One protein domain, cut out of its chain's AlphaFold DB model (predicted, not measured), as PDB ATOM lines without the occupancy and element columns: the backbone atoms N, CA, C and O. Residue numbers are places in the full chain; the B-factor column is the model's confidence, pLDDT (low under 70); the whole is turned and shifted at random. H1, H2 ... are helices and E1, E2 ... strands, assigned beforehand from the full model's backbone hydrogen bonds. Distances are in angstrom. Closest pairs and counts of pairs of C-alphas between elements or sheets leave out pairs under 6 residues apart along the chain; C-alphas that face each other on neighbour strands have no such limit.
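What this domain is: This is residues 424 to 590 of the 603 residues of an uncharacterized protein of Legionella adelaidensis (UniProt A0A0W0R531). A twisted sheet of six strands has two long helices, H2 and H3, packed along one face, making two layers; its other face is bare but for the four-residue H1 beside the strands. H4 crosses H2 and packs on H3 on their side away from the sheet, while H6, after the short H5, meets the end of H2. The 167 printed residues have six named helices and six named strands, in the order E1 E2 E3 E4 H1 H2 E5 H3 E6 H4 H5 H6, of class mixed, helices and strands. The mixed sheet runs E2 E3 E4 E1 E5 E6; the whole is compact, with a radius of gyration of the C-alphas of 15.9 A and spans of 49 by 34 by 29 A.

How they stand to each other: Start at E1, residues 424 to 428, antiparallel to E4, residues 463 to 469 (N 427 to O 466, 2.9 A), and to E5, residues 506 to 510 (N 426 to O 509, 2.9 A), both within hydrogen-bond range. E2, residues 445 to 448, E3, residues 454 to 460, and E4 form a meander of two antiparallel hairpins, with N 447 and O 455, and N 458 and O 465, each 2.8 A apart; E1 closes it to a Greek key as E4's antiparallel neighbour. E6, residues 536 to 540, is parallel to E5, N 508 and O 537 being 2.8 A apart. H1, residues 470 to 473, is over none of the strands, 4.3 A over the sheet, only just above its level. On the opposite face find H2, residues 481 to 500, over E4 and E1 at a height of 8.0 A, and H3, residues 513 to 528, over E5 and E6 at 9.7 A; both run along the strands. E4, H1 H2, E5 is a split strand-helix-strand unit, with E1 between its strands, and E5, H3, E6 an unsplit one with neighbouring strands; both crossovers are right-handed. The hub, H2, touches H3 with residues 488 to 496 alone, at a steep tilt of 48 degrees, the closest C-alphas being Ala 489 and Ile 518, 6.3 A. H4, residues 546 to 564, touches H3 at Phe 514 and Lys 552, closest C-alphas 5.0 A apart. H6, residues 577 to 588, touches H2 at a shallow 30 degrees, closest C-alphas Leu 500 and Ala 582, 6.0 A; H5, residues 570 to 575, is close to H6 but not clearly touching, closest C-alphas Ile 573 and Tyr 579, 6.6 A. Every O i to N i+4 pair is within range in H2 to H6; H1 is too short for one.

Where its parts are: Find C-alpha 424 at (-23.544, 41.463, 47.614), where E1 begins. E3 measures 19.3 A and E4 19.0 A. H2 runs 28.5 A from C-alpha 481 at (-30.792, 33.265, 34.567), H3 22.9 A, H4 26.7 A and H6 16.9 A, to C-alpha 588 at (9.593, 37.481, 48.620).

The domain as a whole: The C-alphas of Pro 435 and Asp 547, the two farthest apart, are 50.3 A apart. The printed part has no cut; the link from E1 to E2, residues 429 to 444, is long. Mean pLDDT of the printed part is 72.3, with 59 residues under 70, among them 424 to 452.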
ATOM      1  N   ILE A 424     -23.420  42.908  47.867       53.97
ATOM      2  CA  ILE A 424     -23.544  41.463  47.614       53.97
ATOM      3  C   ILE A 424     -22.294  40.727  48.092       53.97
ATOM      4  O   ILE A 424     -22.401  39.652  48.685       53.97
ATOM      5  N   LEU A 425     -21.111  41.269  47.792       52.12
ATOM      6  CA  LEU A 425     -19.832  40.584  47.959       52.12
ATOM      7  C   LEU A 425     -18.724  41.570  48.341       52.12
ATOM      8  O   LEU A 425     -18.583  42.642  47.756       52.12
ATOM      9  N   THR A 426     -17.906  41.177  49.310       51.41
ATOM     10  CA  THR A 426     -16.634  41.814  49.663       51.41
ATOM     11  C   THR A 426     -15.563  40.734  49.791       51.41
ATOM     12  O   THR A 426     -15.777  39.754  50.502       51.41
ATOM     13  N   VAL A 427     -14.433  40.907  49.108       58.34
ATOM     14  CA  VAL A 427     -13.268  40.008  49.115       58.34
ATOM     15  C   VAL A 427     -12.069  40.825  49.590       58.34
ATOM     16  O   VAL A 427     -11.669  41.749  48.886       58.34
ATOM     17  N   ASN A 428     -11.513  40.510  50.761       63.81
ATOM     18  CA  ASN A 428     -10.368  41.220  51.349       63.81
ATOM     19  C   ASN A 428      -9.146  40.295  51.495       63.81
ATOM     20  O   ASN A 428      -9.314  39.093  51.696       63.81
ATOM     21  N   ALA A 429      -7.942  40.864  51.489       59.94
ATOM     22  CA  ALA A 429      -6.679  40.226  51.873       59.94
ATOM     23  C   ALA A 429      -5.850  41.172  52.761       59.94
ATOM     24  O   ALA A 429      -6.170  42.351  52.833       59.94
ATOM     25  N   THR A 430      -4.786  40.682  53.394       52.88
ATOM     26  CA  THR A 430      -3.907  41.448  54.306       52.88
ATOM     27  C   THR A 430      -2.452  41.355  53.810       52.88
ATOM     28  O   THR A 430      -2.095  40.307  53.259       52.88
ATOM     29  N   THR A 431      -1.622  42.404  53.935       52.84
ATOM     30  CA  THR A 431      -0.267  42.441  53.324       52.84
ATOM     31  C   THR A 431       0.863  42.979  54.230       52.84
ATOM     32  O   THR A 431       0.678  43.287  55.404       52.84
ATOM     33  N   LEU A 432       2.065  42.998  53.642       39.81
ATOM     34  CA  LEU A 432       3.364  43.533  54.073       39.81
ATOM     35  C   LEU A 432       3.948  44.241  52.824       39.81
ATOM     36  O   LEU A 432       3.646  43.783  51.719       39.81
ATOM     37  N   THR A 433       4.810  45.259  52.846       49.75
ATOM     38  CA  THR A 433       5.182  46.300  53.829       49.75
ATOM     39  C   THR A 433       5.636  47.533  53.008       49.75
ATOM     40  O   THR A 433       5.849  47.430  51.801       49.75
ATOM     41  N   GLU A 434       5.781  48.702  53.638       43.38
ATOM     42  CA  GLU A 434       5.771  50.041  52.999       43.38
ATOM     43  C   GLU A 434       6.618  50.323  51.718       43.38
ATOM     44  O   GLU A 434       6.098  51.034  50.854       43.38
ATOM     45  N   PRO A 435       7.874  49.847  51.521       42.00
ATOM     46  CA  PRO A 435       8.821  50.483  50.577       42.00
ATOM     47  C   PRO A 435       8.514  50.495  49.065       42.00
ATOM     48  O   PRO A 435       9.289  51.087  48.316       42.00
ATOM     49  N   GLU A 436       7.444  49.852  48.585       44.19
ATOM     50  CA  GLU A 436       7.086  49.809  47.150       44.19
ATOM     51  C   GLU A 436       5.697  50.405  46.822       44.19
ATOM     52  O   GLU A 436       5.222  50.276  45.691       44.19
ATOM     53  N   LEU A 437       5.020  51.056  47.781       44.62
ATOM     54  CA  LEU A 437       3.604  51.451  47.642       44.62
ATOM     55  C   LEU A 437       3.347  52.880  47.104       44.62
ATOM     56  O   LEU A 437       2.200  53.247  46.843       44.62
ATOM     57  N   GLU A 438       4.386  53.701  46.957       36.53
ATOM     58  CA  GLU A 438       4.305  55.171  47.096       36.53
ATOM     59  C   GLU A 438       3.680  55.977  45.920       36.53
ATOM     60  O   GLU A 438       3.817  57.194  45.891       36.53
ATOM     61  N   ASP A 439       2.981  55.357  44.952       37.00
ATOM     62  CA  ASP A 439       2.470  56.073  43.751       37.00
ATOM     63  C   ASP A 439       1.139  55.542  43.143       37.00
ATOM     64  O   ASP A 439       0.955  55.588  41.926       37.00
ATOM     65  N   PHE A 440       0.184  54.990  43.925       40.53
ATOM     66  CA  PHE A 440      -1.098  54.532  43.313       40.53
ATOM     67  C   PHE A 440      -2.401  54.482  44.155       40.53
ATOM     68  O   PHE A 440      -3.486  54.433  43.572       40.53
ATOM     69  N   CYS A 441      -2.368  54.468  45.496       44.00
ATOM     70  CA  CYS A 441      -3.429  53.793  46.283       44.00
ATOM     71  C   CYS A 441      -4.360  54.654  47.183       44.00
ATOM     72  O   CYS A 441      -4.770  54.189  48.241       44.00
ATOM     73  N   GLU A 442      -4.786  55.865  46.792       42.84
ATOM     74  CA  GLU A 442      -5.671  56.686  47.664       42.84
ATOM     75  C   GLU A 442      -7.200  56.507  47.500       42.84
ATOM     76  O   GLU A 442      -7.935  56.754  48.456       42.84
ATOM     77  N   LYS A 443      -7.727  56.162  46.310       51.59
ATOM     78  CA  LYS A 443      -9.184  56.326  46.019       51.59
ATOM     79  C   LYS A 443      -9.928  55.080  45.524       51.59
ATOM     80  O   LYS A 443     -11.154  55.043  45.588       51.59
ATOM     81  N   GLY A 444      -9.205  54.040  45.112       54.75
ATOM     82  CA  GLY A 444      -9.786  52.811  44.564       54.75
ATOM     83  C   GLY A 444     -10.256  52.943  43.110       54.75
ATOM     84  O   GLY A 444     -10.561  54.023  42.613       54.75
ATOM     85  N   LEU A 445     -10.297  51.809  42.414       59.78
ATOM     86  CA  LEU A 445     -10.535  51.704  40.978       59.78
ATOM     87  C   LEU A 445     -11.891  51.054  40.698       59.78
ATOM     88  O   LEU A 445     -12.211  49.994  41.236       59.78
ATOM     89  N   ARG A 446     -12.671  51.641  39.786       58.97
ATOM     90  CA  ARG A 446     -13.840  50.975  39.193       58.97
ATOM     91  C   ARG A 446     -13.360  50.013  38.107       58.97
ATOM     92  O   ARG A 446     -12.860  50.446  37.072       58.97
ATOM     93  N   VAL A 447     -13.518  48.712  38.339       61.84
ATOM     94  CA  VAL A 447     -13.103  47.641  37.425       61.84
ATOM     95  C   VAL A 447     -14.330  47.040  36.747       61.84
ATOM     96  O   VAL A 447     -15.285  46.631  37.407       61.84
ATOM     97  N   GLU A 448     -14.298  46.941  35.421       68.00
ATOM     98  CA  GLU A 448     -15.248  46.127  34.663       68.00
ATOM     99  C   GLU A 448     -14.616  44.763  34.369       68.00
ATOM    100  O   GLU A 448     -13.551  44.667  33.757       68.00
ATOM    101  N   ALA A 449     -15.247  43.697  34.852       63.53
ATOM    102  CA  ALA A 449     -14.811  42.330  34.601       63.53
ATOM    103  C   ALA A 449     -15.022  41.948  33.119       63.53
ATOM    104  O   ALA A 449     -15.924  42.490  32.476       63.53
ATOM    105  N   PRO A 450     -14.299  40.946  32.574       61.38
ATOM    106  CA  PRO A 450     -14.527  40.437  31.209       61.38
ATOM    107  C   PRO A 450     -15.965  39.945  30.945       61.38
ATOM    108  O   PRO A 450     -16.390  39.796  29.804       61.38
ATOM    109  N   THR A 451     -16.721  39.701  32.015       67.56
ATOM    110  CA  THR A 451     -18.142  39.336  32.061       67.56
ATOM    111  C   THR A 451     -19.099  40.536  31.976       67.56
ATOM    112  O   THR A 451     -20.314  40.337  31.989       67.56
ATOM    113  N   GLY A 452     -18.601  41.776  31.915       62.91
ATOM    114  CA  GLY A 452     -19.399  43.007  31.855       62.91
ATOM    115  C   GLY A 452     -20.089  43.402  33.168       62.91
ATOM    116  O   GLY A 452     -21.046  44.174  33.140       62.91
ATOM    117  N   HIS A 453     -19.654  42.851  34.306       73.56
ATOM    118  CA  HIS A 453     -20.048  43.323  35.639       73.56
ATOM    119  C   HIS A 453     -19.037  44.338  36.168       73.56
ATOM    120  O   HIS A 453     -17.835  44.195  35.938       73.56
ATOM    121  N   LYS A 454     -19.522  45.351  36.891       73.31
ATOM    122  CA  LYS A 454     -18.693  46.435  37.433       73.31
ATOM    123  C   LYS A 454     -18.549  46.264  38.942       73.31
ATOM    124  O   LYS A 454     -19.546  46.094  39.636       73.31
ATOM    125  N   TYR A 455     -17.322  46.319  39.440       69.19
ATOM    126  CA  TYR A 455     -16.995  46.233  40.862       69.19
ATOM    127  C   TYR A 455     -15.914  47.259  41.217       69.19
ATOM    128  O   TYR A 455     -15.304  47.869  40.339       69.19
ATOM    129  N   ILE A 456     -15.692  47.484  42.506       67.38
ATOM    130  CA  ILE A 456     -14.638  48.367  43.011       67.38
ATOM    131  C   ILE A 456     -13.475  47.494  43.478       67.38
ATOM    132  O   ILE A 456     -13.702  46.553  44.234       67.38
ATOM    133  N   PHE A 457     -12.251  47.808  43.060       68.31
ATOM    134  CA  PHE A 457     -11.021  47.242  43.609       68.31
ATOM    135  C   PHE A 457     -10.219  48.355  44.283       68.31
ATOM    136  O   PHE A 457      -9.869  49.347  43.648       68.31
ATOM    137  N   SER A 458      -9.943  48.212  45.571       63.44
ATOM    138  CA  SER A 458      -9.183  49.166  46.371       63.44
ATOM    139  C   SER A 458      -8.034  48.474  47.097       63.44
ATOM    140  O   SER A 458      -8.014  47.254  47.252       63.44
ATOM    141  N   TYR A 459      -7.063  49.268  47.526       62.62
ATOM    142  CA  TYR A 459      -5.943  48.840  48.352       62.62
ATOM    143  C   TYR A 459      -5.775  49.943  49.393       62.62
ATOM    144  O   TYR A 459      -5.305  51.027  49.064       62.62
ATOM    145  N   LYS A 460      -6.308  49.729  50.595       56.81
ATOM    146  CA  LYS A 460      -6.376  50.734  51.669       56.81
ATOM    147  C   LYS A 460      -5.874  50.076  52.944       56.81
ATOM    148  O   LYS A 460      -6.257  48.939  53.183       56.81
ATOM    149  N   ASP A 461      -5.074  50.774  53.745       56.88
ATOM    150  CA  ASP A 461      -4.535  50.252  55.012       56.88
ATOM    151  C   ASP A 461      -3.804  48.899  54.826       56.88
ATOM    152  O   ASP A 461      -3.982  47.982  55.623       56.88
ATOM    153  N   ASP A 462      -3.063  48.745  53.717       57.44
ATOM    154  CA  ASP A 462      -2.375  47.504  53.316       57.44
ATOM    155  C   ASP A 462      -3.291  46.261  53.208       57.44
ATOM    156  O   ASP A 462      -2.947  45.119  53.526       57.44
ATOM    157  N   ILE A 463      -4.515  46.496  52.717       65.19
ATOM    158  CA  ILE A 463      -5.556  45.483  52.502       65.19
ATOM    159  C   ILE A 463      -6.113  45.604  51.066       65.19
ATOM    160  O   ILE A 463      -6.908  46.513  50.785       65.19
ATOM    161  N   PRO A 464      -5.751  44.696  50.129       70.25
ATOM    162  CA  PRO A 464      -6.457  44.532  48.861       70.25
ATOM    163  C   PRO A 464      -7.920  44.159  49.110       70.25
ATOM    164  O   PRO A 464      -8.214  43.189  49.811       70.25
ATOM    165  N   ARG A 465      -8.849  44.908  48.517       73.06
ATOM    166  CA  ARG A 465     -10.290  44.793  48.759       73.06
ATOM    167  C   ARG A 465     -11.096  44.954  47.472       73.06
ATOM    168  O   ARG A 465     -11.147  46.031  46.889       73.06
ATOM    169  N   ALA A 466     -11.807  43.905  47.068       77.94
ATOM    170  CA  ALA A 466     -12.800  43.957  45.997       77.94
ATOM    171  C   ALA A 466     -14.230  44.019  46.570       77.94
ATOM    172  O   ALA A 466     -14.573  43.243  47.463       77.94
ATOM    173  N   VAL A 467     -15.085  44.905  46.051       74.88
ATOM    174  CA  VAL A 467     -16.483  45.094  46.493       74.88
ATOM    175  C   VAL A 467     -17.429  45.125  45.291       74.88
ATOM    176  O   VAL A 467     -17.241  45.919  44.371       74.88
ATOM    177  N   LEU A 468     -18.469  44.287  45.320       77.69
ATOM    178  CA  LEU A 468     -19.527  44.211  44.306       77.69
ATOM    179  C   LEU A 468     -20.894  44.502  44.947       77.69
ATOM    180  O   LEU A 468     -21.283  43.876  45.938       77.69
ATOM    181  N   THR A 469     -21.612  45.455  44.356       76.88
ATOM    182  CA  THR A 469     -22.945  45.929  44.759       76.88
ATOM    183  C   THR A 469     -24.042  45.366  43.857       76.88
ATOM    184  O   THR A 469     -23.763  44.855  42.769       76.88
ATOM    185  N   GLU A 470     -25.303  45.502  44.269       73.06
ATOM    186  CA  GLU A 470     -26.456  45.077  43.460       73.06
ATOM    187  C   GLU A 470     -26.533  45.760  42.084       73.06
ATOM    188  O   GLU A 470     -26.790  45.084  41.086       73.06
ATOM    189  N   SER A 471     -26.230  47.061  41.975       71.38
ATOM    190  CA  SER A 471     -26.163  47.732  40.663       71.38
ATOM    191  C   SER A 471     -25.040  47.186  39.770       71.38
ATOM    192  O   SER A 471     -25.255  46.983  38.575       71.38
ATOM    193  N   GLY A 472     -23.867  46.886  40.338       68.31
ATOM    194  CA  GLY A 472     -22.736  46.290  39.619       68.31
ATOM    195  C   GLY A 472     -22.991  44.849  39.161       68.31
ATOM    196  O   GLY A 472     -22.527  44.425  38.096       68.31
ATOM    197  N   ALA A 473     -23.785  44.107  39.938       77.94
ATOM    198  CA  ALA A 473     -24.208  42.741  39.649       77.94
ATOM    199  C   ALA A 473     -25.476  42.645  38.779       77.94
ATOM    200  O   ALA A 473     -25.854  41.542  38.406       77.94
ATOM    201  N   LYS A 474     -26.144  43.754  38.436       79.25
ATOM    202  CA  LYS A 474     -27.492  43.728  37.847       79.25
ATOM    203  C   LYS A 474     -27.589  42.862  36.576       79.25
ATOM    204  O   LYS A 474     -26.853  43.057  35.604       79.25
ATOM    205  N   GLN A 475     -28.528  41.913  36.587       79.56
ATOM    206  CA  GLN A 475     -28.894  41.085  35.433       79.56
ATOM    207  C   GLN A 475     -29.399  41.973  34.282       79.56
ATOM    208  O   GLN A 475     -30.111  42.955  34.514       79.56
ATOM    209  N   LYS A 476     -29.025  41.654  33.035       80.06
ATOM    210  CA  LYS A 476     -29.501  42.417  31.864       80.06
ATOM    211  C   LYS A 476     -30.963  42.041  31.546       80.06
ATOM    212  O   LYS A 476     -31.312  40.880  31.748       80.06
ATOM    213  N   PRO A 477     -31.811  42.962  31.041       73.38
ATOM    214  CA  PRO A 477     -33.248  42.708  30.872       73.38
ATOM    215  C   PRO A 477     -33.585  41.436  30.079       73.38
ATOM    216  O   PRO A 477     -34.443  40.665  30.495       73.38
ATOM    217  N   ASP A 478     -32.857  41.180  28.990       79.31
ATOM    218  CA  ASP A 478     -33.095  40.058  28.068       79.31
ATOM    219  C   ASP A 478     -32.228  38.816  28.373       79.31
ATOM    220  O   ASP A 478     -31.992  37.968  27.509       79.31
ATOM    221  N   GLU A 479     -31.669  38.715  29.582       81.88
ATOM    222  CA  GLU A 479     -30.679  37.695  29.931       81.88
ATOM    223  C   GLU A 479     -31.282  36.478  30.653       81.88
ATOM    224  O   GLU A 479     -31.813  36.624  31.755       81.88
ATOM    225  N   PRO A 480     -31.130  35.250  30.118       83.81
ATOM    226  CA  PRO A 480     -31.515  34.029  30.822       83.81
ATOM    227  C   PRO A 480     -30.758  33.857  32.154       83.81
ATOM    228  O   PRO A 480     -29.534  34.035  32.162       83.81
ATOM    229  N   PRO A 481     -31.416  33.410  33.246       79.44
ATOM    230  CA  PRO A 481     -30.792  33.265  34.567       79.44
ATOM    231  C   PRO A 481     -29.476  32.474  34.577       79.44
ATOM    232  O   PRO A 481     -28.526  32.888  35.231       79.44
ATOM    233  N   ALA A 482     -29.364  31.403  33.783       80.88
ATOM    234  CA  ALA A 482     -28.131  30.619  33.678       80.88
ATOM    235  C   ALA A 482     -26.954  31.403  33.055       80.88
ATOM    236  O   ALA A 482     -25.811  31.239  33.481       80.88
ATOM    237  N   LYS A 483     -27.207  32.294  32.081       80.94
ATOM    238  CA  LYS A 483     -26.160  33.164  31.503       80.94
ATOM    239  C   LYS A 483     -25.735  34.249  32.490       80.94
ATOM    240  O   LYS A 483     -24.546  34.541  32.600       80.94
ATOM    241  N   TYR A 484     -26.696  34.792  33.238       82.94
ATOM    242  CA  TYR A 484     -26.423  35.703  34.343       82.94
ATOM    243  C   TYR A 484     -25.558  35.031  35.425       82.94
ATOM    244  O   TYR A 484     -24.498  35.550  35.762       82.94
ATOM    245  N   GLN A 485     -25.926  33.833  35.888       84.44
ATOM    246  CA  GLN A 485     -25.149  33.060  36.866       84.44
ATOM    247  C   GLN A 485     -23.736  32.714  36.366       84.44
ATOM    248  O   GLN A 485     -22.777  32.839  37.125       84.44
ATOM    249  N   GLN A 486     -23.566  32.354  35.088       83.81
ATOM    250  CA  GLN A 486     -22.242  32.138  34.484       83.81
ATOM    251  C   GLN A 486     -21.389  33.418  34.475       83.81
ATOM    252  O   GLN A 486     -20.208  33.377  34.824       83.81
ATOM    253  N   ARG A 487     -21.974  34.573  34.127       84.88
ATOM    254  CA  ARG A 487     -21.289  35.874  34.213       84.88
ATOM    255  C   ARG A 487     -20.956  36.255  35.653       84.88
ATOM    256  O   ARG A 487     -19.858  36.751  35.898       84.88
ATOM    257  N   LEU A 488     -21.849  36.011  36.607       83.44
ATOM    258  CA  LEU A 488     -21.602  36.268  38.022       83.44
ATOM    259  C   LEU A 488     -20.448  35.391  38.537       83.44
ATOM    260  O   LEU A 488     -19.500  35.921  39.109       83.44
ATOM    261  N   ALA A 489     -20.448  34.092  38.224       84.25
ATOM    262  CA  ALA A 489     -19.366  33.165  38.564       84.25
ATOM    263  C   ALA A 489     -18.000  33.616  38.014       84.25
ATOM    264  O   ALA A 489     -17.043  33.750  38.777       84.25
ATOM    265  N   GLY A 490     -17.918  33.957  36.721       82.25
ATOM    266  CA  GLY A 490     -16.694  34.504  36.119       82.25
ATOM    267  C   GLY A 490     -16.260  35.860  36.700       82.25
ATOM    268  O   GLY A 490     -15.078  36.197  36.674       82.25
ATOM    269  N   THR A 491     -17.194  36.631  37.269       81.19
ATOM    270  CA  THR A 491     -16.887  37.884  37.982       81.19
ATOM    271  C   THR A 491     -16.253  37.601  39.339       81.19
ATOM    272  O   THR A 491     -15.248  38.223  39.665       81.19
ATOM    273  N   ILE A 492     -16.793  36.641  40.099       84.62
ATOM    274  CA  ILE A 492     -16.267  36.218  41.409       84.62
ATOM    275  C   ILE A 492     -14.841  35.679  41.261       84.62
ATOM    276  O   ILE A 492     -13.958  36.101  42.002       84.62
ATOM    277  N   ILE A 493     -14.612  34.818  40.263       87.19
ATOM    278  CA  ILE A 493     -13.285  34.302  39.890       87.19
ATOM    279  C   ILE A 493     -12.308  35.467  39.667       87.19
ATOM    280  O   ILE A 493     -11.325  35.587  40.390       87.19
ATOM    281  N   ASN A 494     -12.641  36.403  38.773       81.94
ATOM    282  CA  ASN A 494     -11.799  37.569  38.490       81.94
ATOM    283  C   ASN A 494     -11.621  38.503  39.710       81.94
ATOM    284  O   ASN A 494     -10.571  39.120  39.856       81.94
ATOM    285  N   MET A 495     -12.600  38.633  40.611       81.00
ATOM    286  CA  MET A 495     -12.426  39.395  41.860       81.00
ATOM    287  C   MET A 495     -11.425  38.719  42.809       81.00
ATOM    288  O   MET A 495     -10.607  39.407  43.416       81.00
ATOM    289  N   ILE A 496     -11.461  37.387  42.909       84.25
ATOM    290  CA  ILE A 496     -10.522  36.591  43.712       84.25
ATOM    291  C   ILE A 496      -9.113  36.637  43.101       84.25
ATOM    292  O   ILE A 496      -8.161  36.891  43.836       84.25
ATOM    293  N   ASP A 497      -8.980  36.488  41.778       82.75
ATOM    294  CA  ASP A 497      -7.703  36.588  41.050       82.75
ATOM    295  C   ASP A 497      -6.983  37.908  41.356       82.75
ATOM    296  O   ASP A 497      -5.811  37.921  41.734       82.75
ATOM    297  N   ASN A 498      -7.694  39.037  41.237       73.62
ATOM    298  CA  ASN A 498      -7.090  40.355  41.427       73.62
ATOM    299  C   ASN A 498      -6.737  40.628  42.902       73.62
ATOM    300  O   ASN A 498      -5.709  41.253  43.160       73.62
ATOM    301  N   VAL A 499      -7.494  40.098  43.872       76.38
ATOM    302  CA  VAL A 499      -7.118  40.159  45.299       76.38
ATOM    303  C   VAL A 499      -5.895  39.277  45.598       76.38
ATOM    304  O   VAL A 499      -4.926  39.764  46.180       76.38
ATOM    305  N   LEU A 500      -5.870  38.017  45.148       76.19
ATOM    306  CA  LEU A 500      -4.744  37.096  45.380       76.19
ATOM    307  C   LEU A 500      -3.455  37.503  44.641       76.19
ATOM    308  O   LEU A 500      -2.358  37.189  45.112       76.19
ATOM    309  N   SER A 501      -3.572  38.258  43.541       71.69
ATOM    310  CA  SER A 501      -2.443  38.900  42.842       71.69
ATOM    311  C   SER A 501      -1.720  39.972  43.670       71.69
ATOM    312  O   SER A 501      -0.646  40.426  43.273       71.69
ATOM    313  N   LYS A 502      -2.308  40.391  44.802       71.38
ATOM    314  CA  LYS A 502      -1.774  41.412  45.714       71.38
ATOM    315  C   LYS A 502      -1.832  41.032  47.199       71.38
ATOM    316  O   LYS A 502      -1.483  41.867  48.022       71.38
ATOM    317  N   GLY A 503      -2.222  39.805  47.554       67.81
ATOM    318  CA  GLY A 503      -2.326  39.362  48.949       67.81
ATOM    319  C   GLY A 503      -2.222  37.847  49.141       67.81
ATOM    320  O   GLY A 503      -2.429  37.067  48.207       67.81
ATOM    321  N   THR A 504      -1.865  37.430  50.357       68.06
ATOM    322  CA  THR A 504      -1.614  36.025  50.744       68.06
ATOM    323  C   THR A 504      -2.850  35.312  51.298       68.06
ATOM    324  O   THR A 504      -3.064  34.136  50.996       68.06
ATOM    325  N   GLU A 505      -3.672  36.036  52.056       72.88
ATOM    326  CA  GLU A 505      -4.955  35.600  52.618       72.88
ATOM    327  C   GLU A 505      -6.136  35.934  51.692       72.88
ATOM    328  O   GLU A 505      -6.017  36.780  50.807       72.88
ATOM    329  N   VAL A 506      -7.306  35.322  51.915       79.31
ATOM    330  CA  VAL A 506      -8.556  35.738  51.253       79.31
ATOM    331  C   VAL A 506      -9.792  35.553  52.147       79.31
ATOM    332  O   VAL A 506     -10.203  34.443  52.484       79.31
ATOM    333  N   LYS A 507     -10.408  36.667  52.543       79.44
ATOM    334  CA  LYS A 507     -11.546  36.739  53.471       79.44
ATOM    335  C   LYS A 507     -12.769  37.290  52.741       79.44
ATOM    336  O   LYS A 507     -12.843  38.473  52.404       79.44
ATOM    337  N   ILE A 508     -13.725  36.406  52.473       82.62
ATOM    338  CA  ILE A 508     -14.897  36.644  51.627       82.62
ATOM    339  C   ILE A 508     -16.142  36.791  52.490       82.62
ATOM    340  O   ILE A 508     -16.419  35.967  53.354       82.62
ATOM    341  N   ASN A 509     -16.918  37.838  52.239       78.50
ATOM    342  CA  ASN A 509     -18.167  38.130  52.927       78.50
ATOM    343  C   ASN A 509     -19.269  38.347  51.888       78.50
ATOM    344  O   ASN A 509     -19.140  39.235  51.044       78.50
ATOM    345  N   THR A 510     -20.355  37.575  51.952       81.94
ATOM    346  CA  THR A 510     -21.467  37.676  50.991       81.94
ATOM    347  C   THR A 510     -22.834  37.433  51.633       81.94
ATOM    348  O   THR A 510     -22.921  36.937  52.756       81.94
ATOM    349  N   ARG A 511     -23.913  37.801  50.932       78.69
ATOM    350  CA  ARG A 511     -25.302  37.457  51.285       78.69
ATOM    351  C   ARG A 511     -25.913  36.360  50.403       78.69
ATOM    352  O   ARG A 511     -26.985  35.866  50.733       78.69
ATOM    353  N   ASP A 512     -25.266  35.962  49.304       82.19
ATOM    354  CA  ASP A 512     -25.826  34.996  48.349       82.19
ATOM    355  C   ASP A 512     -25.132  33.618  48.441       82.19
ATOM    356  O   ASP A 512     -23.928  33.532  48.183       82.19
ATOM    357  N   PRO A 513     -25.859  32.519  48.743       84.56
ATOM    358  CA  PRO A 513     -25.305  31.163  48.735       84.56
ATOM    359  C   PRO A 513     -24.633  30.755  47.418       84.56
ATOM    360  O   PRO A 513     -23.629  30.049  47.447       84.56
ATOM    361  N   PHE A 514     -25.130  31.225  46.265       87.62
ATOM    362  CA  PHE A 514     -24.497  30.938  44.969       87.62
ATOM    363  C   PHE A 514     -23.083  31.536  44.904       87.62
ATOM    364  O   PHE A 514     -22.125  30.865  44.520       87.62
ATOM    365  N   VAL A 515     -22.947  32.793  45.339       87.25
ATOM    366  CA  VAL A 515     -21.674  33.524  45.375       87.25
ATOM    367  C   VAL A 515     -20.692  32.866  46.344       87.25
ATOM    368  O   VAL A 515     -19.526  32.681  45.996       87.25
ATOM    369  N   ALA A 516     -21.168  32.466  47.529       86.44
ATOM    370  CA  ALA A 516     -20.365  31.733  48.503       86.44
ATOM    371  C   ALA A 516     -19.817  30.425  47.907       86.44
ATOM    372  O   ALA A 516     -18.622  30.154  48.015       86.44
ATOM    373  N   LYS A 517     -20.658  29.651  47.208       89.12
ATOM    374  CA  LYS A 517     -20.266  28.326  46.718       89.12
ATOM    375  C   LYS A 517     -19.263  28.357  45.569       89.12
ATOM    376  O   LYS A 517     -18.308  27.582  45.588       89.12
ATOM    377  N   ILE A 518     -19.418  29.292  44.626       89.31
ATOM    378  CA  ILE A 518     -18.403  29.543  43.589       89.31
ATOM    379  C   ILE A 518     -17.061  29.934  44.229       89.31
ATOM    380  O   ILE A 518     -16.011  29.459  43.797       89.31
ATOM    381  N   ALA A 519     -17.082  30.773  45.270       86.31
ATOM    382  CA  ALA A 519     -15.872  31.220  45.951       86.31
ATOM    383  C   ALA A 519     -15.156  30.083  46.710       86.31
ATOM    384  O   ALA A 519     -13.943  29.934  46.565       86.31
ATOM    385  N   GLU A 520     -15.895  29.248  47.456       88.50
ATOM    386  CA  GLU A 520     -15.375  28.024  48.092       88.50
ATOM    387  C   GLU A 520     -14.675  27.115  47.069       88.50
ATOM    388  O   GLU A 520     -13.514  26.736  47.247       88.50
ATOM    389  N   GLN A 521     -15.379  26.790  45.980       89.50
ATOM    390  CA  GLN A 521     -14.906  25.869  44.946       89.50
ATOM    391  C   GLN A 521     -13.675  26.416  44.217       89.50
ATOM    392  O   GLN A 521     -12.728  25.666  43.967       89.50
ATOM    393  N   TYR A 522     -13.639  27.722  43.936       90.56
ATOM    394  CA  TYR A 522     -12.489  28.326  43.273       90.56
ATOM    395  C   TYR A 522     -11.251  28.385  44.173       90.56
ATOM    396  O   TYR A 522     -10.171  27.992  43.735       90.56
ATOM    397  N   ILE A 523     -11.390  28.777  45.444       86.94
ATOM    398  CA  ILE A 523     -10.268  28.782  46.398       86.94
ATOM    399  C   ILE A 523      -9.712  27.365  46.602       86.94
ATOM    400  O   ILE A 523      -8.494  27.186  46.640       86.94
ATOM    401  N   ALA A 524     -10.578  26.350  46.693       87.00
ATOM    402  CA  ALA A 524     -10.149  24.954  46.785       87.00
ATOM    403  C   ALA A 524      -9.361  24.510  45.537       87.00
ATOM    404  O   ALA A 524      -8.301  23.898  45.664       87.00
ATOM    405  N   HIS A 525      -9.832  24.873  44.340       88.31
ATOM    406  CA  HIS A 525      -9.147  24.586  43.074       88.31
ATOM    407  C   HIS A 525      -7.802  25.319  42.944       88.31
ATOM    408  O   HIS A 525      -6.821  24.736  42.494       88.31
ATOM    409  N   LEU A 526      -7.696  26.568  43.403       85.25
ATOM    410  CA  LEU A 526      -6.415  27.283  43.402       85.25
ATOM    411  C   LEU A 526      -5.372  26.619  44.313       85.25
ATOM    412  O   LEU A 526      -4.213  26.485  43.910       85.25
ATOM    413  N   LYS A 527      -5.783  26.111  45.481       84.75
ATOM    414  CA  LYS A 527      -4.895  25.334  46.362       84.75
ATOM    415  C   LYS A 527      -4.382  24.057  45.681       84.75
ATOM    416  O   LYS A 527      -3.204  23.744  45.827       84.75
ATOM    417  N   THR A 528      -5.195  23.360  44.875       84.50
ATOM    418  CA  THR A 528      -4.718  22.182  44.115       84.50
ATOM    419  C   THR A 528      -3.812  22.535  42.932       84.50
ATOM    420  O   THR A 528      -3.018  21.693  42.522       84.50
ATOM    421  N   THR A 529      -3.842  23.774  42.422       80.50
ATOM    422  CA  THR A 529      -2.840  24.256  41.443       80.50
ATOM    423  C   THR A 529      -1.481  24.625  42.051       80.50
ATOM    424  O   THR A 529      -0.560  24.945  41.304       80.50
ATOM    425  N   GLY A 530      -1.324  24.541  43.378       74.38
ATOM    426  CA  GLY A 530      -0.071  24.827  44.085       74.38
ATOM    427  C   GLY A 530       0.060  26.260  44.613       74.38
ATOM    428  O   GLY A 530       1.091  26.599  45.192       74.38
ATOM    429  N   LEU A 531      -0.972  27.101  44.467       78.50
ATOM    430  CA  LEU A 531      -0.973  28.443  45.044       78.50
ATOM    431  C   LEU A 531      -1.185  28.363  46.561       78.50
ATOM    432  O   LEU A 531      -2.277  28.041  47.032       78.50
ATOM    433  N   MET A 532      -0.152  28.697  47.336       75.00
ATOM    434  CA  MET A 532      -0.274  28.784  48.791       75.00
ATOM    435  C   MET A 532      -1.170  29.964  49.186       75.00
ATOM    436  O   MET A 532      -0.925  31.107  48.801       75.00
ATOM    437  N   ILE A 533      -2.217  29.695  49.962       78.56
ATOM    438  CA  ILE A 533      -3.137  30.697  50.514       78.56
ATOM    439  C   ILE A 533      -3.140  30.475  52.026       78.56
ATOM    440  O   ILE A 533      -3.569  29.409  52.473       78.56
ATOM    441  N   THR A 534      -2.610  31.439  52.783       66.06
ATOM    442  CA  THR A 534      -2.275  31.287  54.213       66.06
ATOM    443  C   THR A 534      -3.515  31.156  55.090       66.06
ATOM    444  O   THR A 534      -3.612  30.222  55.880       66.06
ATOM    445  N   GLU A 535      -4.502  32.026  54.888       69.12
ATOM    446  CA  GLU A 535      -5.833  31.914  55.488       69.12
ATOM    447  C   GLU A 535      -6.910  32.129  54.415       69.12
ATOM    448  O   GLU A 535      -6.757  32.955  53.513       69.12
ATOM    449  N   SER A 536      -8.014  31.385  54.500       77.88
ATOM    450  CA  SER A 536      -9.141  31.523  53.575       77.88
ATOM    451  C   SER A 536     -10.475  31.305  54.284       77.88
ATOM    452  O   SER A 536     -10.706  30.205  54.788       77.88
ATOM    453  N   ALA A 537     -11.361  32.301  54.264       75.75
ATOM    454  CA  ALA A 537     -12.677  32.238  54.903       75.75
ATOM    455  C   ALA A 537     -13.787  32.721  53.957       75.75
ATOM    456  O   ALA A 537     -13.599  33.697  53.231       75.75
ATOM    457  N   VAL A 538     -14.953  32.066  53.991       79.31
ATOM    458  CA  VAL A 538     -16.149  32.444  53.219       79.31
ATOM    459  C   VAL A 538     -17.342  32.547  54.172       79.31
ATOM    460  O   VAL A 538     -17.865  31.546  54.650       79.31
ATOM    461  N   ASN A 539     -17.768  33.777  54.456       78.94
ATOM    462  CA  ASN A 539     -18.806  34.097  55.431       78.94
ATOM    463  C   ASN A 539     -20.114  34.482  54.728       78.94
ATOM    464  O   ASN A 539     -20.206  35.542  54.098       78.94
ATOM    465  N   LEU A 540     -21.150  33.655  54.889       77.44
ATOM    466  CA  LEU A 540     -22.515  33.976  54.472       77.44
ATOM    467  C   LEU A 540     -23.223  34.760  55.592       77.44
ATOM    468  O   LEU A 540     -23.543  34.208  56.641       77.44
ATOM    469  N   LYS A 541     -23.469  36.058  55.379       68.31
ATOM    470  CA  LYS A 541     -23.945  36.996  56.415       68.31
ATOM    471  C   LYS A 541     -25.417  36.842  56.829       68.31
ATOM    472  O   LYS A 541     -25.821  37.467  57.805       68.31
ATOM    473  N   GLN A 542     -26.213  36.052  56.110       61.41
ATOM    474  CA  GLN A 542     -27.611  35.756  56.445       61.41
ATOM    475  C   GLN A 542     -27.931  34.288  56.108       61.41
ATOM    476  O   GLN A 542     -27.568  33.833  55.020       61.41
ATOM    477  N   PRO A 543     -28.612  33.532  56.989       52.16
ATOM    478  CA  PRO A 543     -29.026  32.167  56.684       52.16
ATOM    479  C   PRO A 543     -30.181  32.175  55.673       52.16
ATOM    480  O   PRO A 543     -31.309  32.540  55.997       52.16
ATOM    481  N   ALA A 544     -29.904  31.752  54.439       59.38
ATOM    482  CA  ALA A 544     -30.947  31.450  53.462       59.38
ATOM    483  C   ALA A 544     -31.780  30.232  53.907       59.38
ATOM    484  O   ALA A 544     -31.274  29.349  54.604       59.38
ATOM    485  N   THR A 545     -33.042  30.154  53.471       65.25
ATOM    486  CA  THR A 545     -33.884  28.970  53.705       65.25
ATOM    487  C   THR A 545     -33.259  27.716  53.068       65.25
ATOM    488  O   THR A 545     -32.665  27.838  51.990       65.25
ATOM    489  N   PRO A 546     -33.373  26.520  53.689       63.78
ATOM    490  CA  PRO A 546     -32.631  25.326  53.264       63.78
ATOM    491  C   PRO A 546     -32.789  24.987  51.776       63.78
ATOM    492  O   PRO A 546     -31.791  24.869  51.068       63.78
ATOM    493  N   ASP A 547     -34.024  24.954  51.273       60.53
ATOM    494  CA  ASP A 547     -34.323  24.569  49.885       60.53
ATOM    495  C   ASP A 547     -33.719  25.548  48.859       60.53
ATOM    496  O   ASP A 547     -33.215  25.155  47.806       60.53
ATOM    497  N   ASN A 548     -33.727  26.846  49.186       72.00
ATOM    498  CA  ASN A 548     -33.156  27.915  48.361       72.00
ATOM    499  C   ASN A 548     -31.618  27.884  48.401       72.00
ATOM    500  O   ASN A 548     -30.960  28.117  47.386       72.00
ATOM    501  N   LYS A 549     -31.036  27.540  49.559       76.62
ATOM    502  CA  LYS A 549     -29.595  27.313  49.707       76.62
ATOM    503  C   LYS A 549     -29.140  26.132  48.843       76.62
ATOM    504  O   LYS A 549     -28.255  26.310  48.010       76.62
ATOM    505  N   GLU A 550     -29.774  24.966  48.969       79.44
ATOM    506  CA  GLU A 550     -29.399  23.774  48.196       79.44
ATOM    507  C   GLU A 550     -29.521  23.975  46.682       79.44
ATOM    508  O   GLU A 550     -28.596  23.635  45.944       79.44
ATOM    509  N   ALA A 551     -30.626  24.558  46.202       82.25
ATOM    510  CA  ALA A 551     -30.814  24.810  44.774       82.25
ATOM    511  C   ALA A 551     -29.718  25.729  44.197       82.25
ATOM    512  O   ALA A 551     -29.205  25.481  43.102       82.25
ATOM    513  N   LYS A 552     -29.311  26.758  44.954       82.75
ATOM    514  CA  LYS A 552     -28.219  27.665  44.579       82.75
ATOM    515  C   LYS A 552     -26.844  27.000  44.614       82.75
ATOM    516  O   LYS A 552     -26.042  27.254  43.718       82.75
ATOM    517  N   GLU A 553     -26.567  26.148  45.601       85.94
ATOM    518  CA  GLU A 553     -25.282  25.442  45.698       85.94
ATOM    519  C   GLU A 553     -25.095  24.407  44.577       85.94
ATOM    520  O   GLU A 553     -24.009  24.330  44.000       85.94
ATOM    521  N   ARG A 554     -26.155  23.681  44.191       86.31
ATOM    522  CA  ARG A 554     -26.120  22.759  43.039       86.31
ATOM    523  C   ARG A 554     -25.863  23.511  41.726       86.31
ATOM    524  O   ARG A 554     -24.954  23.149  40.983       86.31
ATOM    525  N   ALA A 555     -26.583  24.613  41.485       85.44
ATOM    526  CA  ALA A 555     -26.381  25.456  40.302       85.44
ATOM    527  C   ALA A 555     -24.969  26.076  40.238       85.44
ATOM    528  O   ALA A 555     -24.398  26.205  39.155       85.44
ATOM    529  N   ALA A 556     -24.379  26.435  41.385       88.19
ATOM    530  CA  ALA A 556     -22.989  26.880  41.454       88.19
ATOM    531  C   ALA A 556     -22.011  25.765  41.047       88.19
ATOM    532  O   ALA A 556     -21.140  25.997  40.211       88.19
ATOM    533  N   GLN A 557     -22.198  24.548  41.566       88.62
ATOM    534  CA  GLN A 557     -21.344  23.395  41.265       88.62
ATOM    535  C   GLN A 557     -21.370  22.999  39.779       88.62
ATOM    536  O   GLN A 557     -20.310  22.786  39.188       88.62
ATOM    537  N   GLU A 558     -22.552  22.951  39.157       87.31
ATOM    538  CA  GLU A 558     -22.698  22.674  37.718       87.31
ATOM    539  C   GLU A 558     -21.971  23.718  36.854       87.31
ATOM    540  O   GLU A 558     -21.272  23.378  35.896       87.31
ATOM    541  N   ILE A 559     -22.095  24.999  37.214       86.44
ATOM    542  CA  ILE A 559     -21.429  26.099  36.512       86.44
ATOM    543  C   ILE A 559     -19.908  26.050  36.723       86.44
ATOM    544  O   ILE A 559     -19.159  26.244  35.761       86.44
ATOM    545  N   PHE A 560     -19.433  25.755  37.937       87.25
ATOM    546  CA  PHE A 560     -18.007  25.726  38.259       87.25
ATOM    547  C   PHE A 560     -17.244  24.614  37.527       87.25
ATOM    548  O   PHE A 560     -16.209  24.887  36.914       87.25
ATOM    549  N   GLU A 561     -17.758  23.379  37.497       84.69
ATOM    550  CA  GLU A 561     -17.122  22.292  36.729       84.69
ATOM    551  C   GLU A 561     -17.084  22.616  35.216       84.69
ATOM    552  O   GLU A 561     -16.113  22.291  34.526       84.69
ATOM    553  N   GLY A 562     -18.072  23.371  34.712       81.12
ATOM    554  CA  GLY A 562     -18.072  23.925  33.353       81.12
ATOM    555  C   GLY A 562     -16.926  24.910  33.058       81.12
ATOM    556  O   GLY A 562     -16.422  24.937  31.930       81.12
ATOM    557  N   PHE A 563     -16.472  25.682  34.055       78.69
ATOM    558  CA  PHE A 563     -15.272  26.527  33.961       78.69
ATOM    559  C   PHE A 563     -13.977  25.712  34.087       78.69
ATOM    560  O   PHE A 563     -13.026  25.931  33.324       78.69
ATOM    561  N   LYS A 564     -13.951  24.754  35.018       74.94
ATOM    562  CA  LYS A 564     -12.803  23.899  35.365       74.94
ATOM    563  C   LYS A 564     -12.205  23.170  34.163       74.94
ATOM    564  O   LYS A 564     -11.005  23.263  33.919       74.94
ATOM    565  N   GLY A 565     -13.047  22.517  33.361       64.81
ATOM    566  CA  GLY A 565     -12.609  21.724  32.206       64.81
ATOM    567  C   GLY A 565     -12.168  22.518  30.967       64.81
ATOM    568  O   GLY A 565     -11.777  21.904  29.979       64.81
ATOM    569  N   LYS A 566     -12.266  23.859  30.965       68.19
ATOM    570  CA  LYS A 566     -12.027  24.689  29.761       68.19
ATOM    571  C   LYS A 566     -11.159  25.919  30.002       68.19
ATOM    572  O   LYS A 566     -10.253  26.189  29.220       68.19
ATOM    573  N   GLN A 567     -11.461  26.687  31.045       68.62
ATOM    574  CA  GLN A 567     -10.812  27.970  31.320       68.62
ATOM    575  C   GLN A 567      -9.840  27.851  32.492       68.62
ATOM    576  O   GLN A 567      -8.698  28.281  32.369       68.62
ATOM    577  N   LEU A 568     -10.245  27.175  33.569       76.38
ATOM    578  CA  LEU A 568      -9.466  27.018  34.802       76.38
ATOM    579  C   LEU A 568      -8.582  25.754  34.807       76.38
ATOM    580  O   LEU A 568      -8.401  25.118  35.845       76.38
ATOM    581  N   SER A 569      -8.022  25.362  33.657       78.69
ATOM    582  CA  SER A 569      -7.041  24.268  33.620       78.69
ATOM    583  C   SER A 569      -5.755  24.684  34.353       78.69
ATOM    584  O   SER A 569      -5.393  25.862  34.357       78.69
ATOM    585  N   ALA A 570      -5.028  23.729  34.942       76.50
ATOM    586  CA  ALA A 570      -3.789  24.031  35.668       76.50
ATOM    587  C   ALA A 570      -2.755  24.768  34.788       76.50
ATOM    588  O   ALA A 570      -2.090  25.690  35.257       76.50
ATOM    589  N   ALA A 571      -2.676  24.430  33.495       74.38
ATOM    590  CA  ALA A 571      -1.813  25.111  32.529       74.38
ATOM    591  C   ALA A 571      -2.267  26.554  32.234       74.38
ATOM    592  O   ALA A 571      -1.428  27.447  32.124       74.38
ATOM    593  N   ASN A 572      -3.576  26.813  32.141       76.81
ATOM    594  CA  ASN A 572      -4.104  28.165  31.931       76.81
ATOM    595  C   ASN A 572      -3.903  29.051  33.171       76.81
ATOM    596  O   ASN A 572      -3.559  30.221  33.037       76.81
ATOM    597  N   ILE A 573      -4.093  28.491  34.372       78.25
ATOM    598  CA  ILE A 573      -3.906  29.201  35.643       78.25
ATOM    599  C   ILE A 573      -2.428  29.553  35.837       78.25
ATOM    600  O   ILE A 573      -2.093  30.730  35.948       78.25
ATOM    601  N   THR A 574      -1.530  28.563  35.788       76.44
ATOM    602  CA  THR A 574      -0.089  28.768  36.045       76.44
ATOM    603  C   THR A 574       0.612  29.640  34.998       76.44
ATOM    604  O   THR A 574       1.593  30.308  35.319       76.44
ATOM    605  N   SER A 575       0.107  29.691  33.759       76.50
ATOM    606  CA  SER A 575       0.629  30.590  32.717       76.50
ATOM    607  C   SER A 575       0.061  32.017  32.767       76.50
ATOM    608  O   SER A 575       0.587  32.893  32.072       76.50
ATOM    609  N   SER A 576      -0.963  32.279  33.587       74.69
ATOM    610  CA  SER A 576      -1.599  33.597  33.704       74.69
ATOM    611  C   SER A 576      -0.737  34.616  34.461       74.69
ATOM    612  O   SER A 576       0.018  34.275  35.372       74.69
ATOM    613  N   GLU A 577      -0.859  35.899  34.106       70.81
ATOM    614  CA  GLU A 577      -0.038  36.954  34.719       70.81
ATOM    615  C   GLU A 577      -0.395  37.222  36.195       70.81
ATOM    616  O   GLU A 577       0.484  37.587  36.973       70.81
ATOM    617  N   TRP A 578      -1.649  36.994  36.621       76.25
ATOM    618  CA  TRP A 578      -2.031  37.184  38.029       76.25
ATOM    619  C   TRP A 578      -1.407  36.112  38.918       76.25
ATOM    620  O   TRP A 578      -0.953  36.423  40.015       76.25
ATOM    621  N   TYR A 579      -1.339  34.868  38.429       76.50
ATOM    622  CA  TYR A 579      -0.745  33.753  39.157       76.50
ATOM    623  C   TYR A 579       0.763  33.957  39.340       76.50
ATOM    624  O   TYR A 579       1.293  33.708  40.419       76.50
ATOM    625  N   LYS A 580       1.453  34.482  38.317       75.62
ATOM    626  CA  LYS A 580       2.874  34.854  38.413       75.62
ATOM    627  C   LYS A 580       3.101  35.928  39.476       75.62
ATOM    628  O   LYS A 580       3.901  35.701  40.375       75.62
ATOM    629  N   ALA A 581       2.347  37.029  39.432       65.75
ATOM    630  CA  ALA A 581       2.432  38.094  40.437       65.75
ATOM    631  C   ALA A 581       2.096  37.586  41.856       65.75
ATOM    632  O   ALA A 581       2.781  37.913  42.824       65.75
ATOM    633  N   ALA A 582       1.084  36.720  41.980       70.75
ATOM    634  CA  ALA A 582       0.721  36.079  43.237       70.75
ATOM    635  C   ALA A 582       1.865  35.207  43.793       70.75
ATOM    636  O   ALA A 582       2.141  35.263  44.994       70.75
ATOM    637  N   MET A 583       2.539  34.427  42.942       74.38
ATOM    638  CA  MET A 583       3.693  33.597  43.314       74.38
ATOM    639  C   MET A 583       4.948  34.422  43.626       74.38
ATOM    640  O   MET A 583       5.699  34.054  44.525       74.38
ATOM    641  N   GLU A 584       5.166  35.542  42.935       72.44
ATOM    642  CA  GLU A 584       6.288  36.459  43.168       72.44
ATOM    643  C   GLU A 584       6.222  37.074  44.576       72.44
ATOM    644  O   GLU A 584       7.176  36.941  45.344       72.44
ATOM    645  N   ILE A 585       5.053  37.591  44.977       67.06
ATOM    646  CA  ILE A 585       4.784  38.080  46.346       67.06
ATOM    647  C   ILE A 585       4.981  36.972  47.396       67.06
ATOM    648  O   ILE A 585       5.483  37.209  48.492       67.06
ATOM    649  N   ARG A 586       4.600  35.731  47.080       75.06
ATOM    650  CA  ARG A 586       4.764  34.591  48.002       75.06
ATOM    651  C   ARG A 586       6.226  34.155  48.129       75.06
ATOM    652  O   ARG A 586       6.619  33.676  49.190       75.06
ATOM    653  N   LYS A 587       7.038  34.357  47.087       68.12
ATOM    654  CA  LYS A 587       8.484  34.103  47.107       68.12
ATOM    655  C   LYS A 587       9.227  35.136  47.954       68.12
ATOM    656  O   LYS A 587      10.033  34.726  48.780       68.12
ATOM    657  N   THR A 588       8.929  36.431  47.817       60.62
ATOM    658  CA  THR A 588       9.593  37.481  48.620       60.62
ATOM    659  C   THR A 588       9.301  37.355  50.116       60.62
ATOM    660  O   THR A 588      10.198  37.561  50.924       60.62
ATOM    661  N   ILE A 589       8.094  36.917  50.494       59.00
ATOM    662  CA  ILE A 589       7.722  36.619  51.893       59.00
ATOM    663  C   ILE A 589       8.420  35.348  52.434       59.00
ATOM    664  O   ILE A 589       8.518  35.169  53.646       59.00
ATOM    665  N   SER A 590       8.921  34.467  51.560       49.00
ATOM    666  CA  SER A 590       9.541  33.185  51.940       49.00
ATOM    667  C   SER A 590      11.075  33.211  52.000       49.00
ATOM    668  O   SER A 590      11.683  32.214  52.390       49.00
TER     669      SER A 590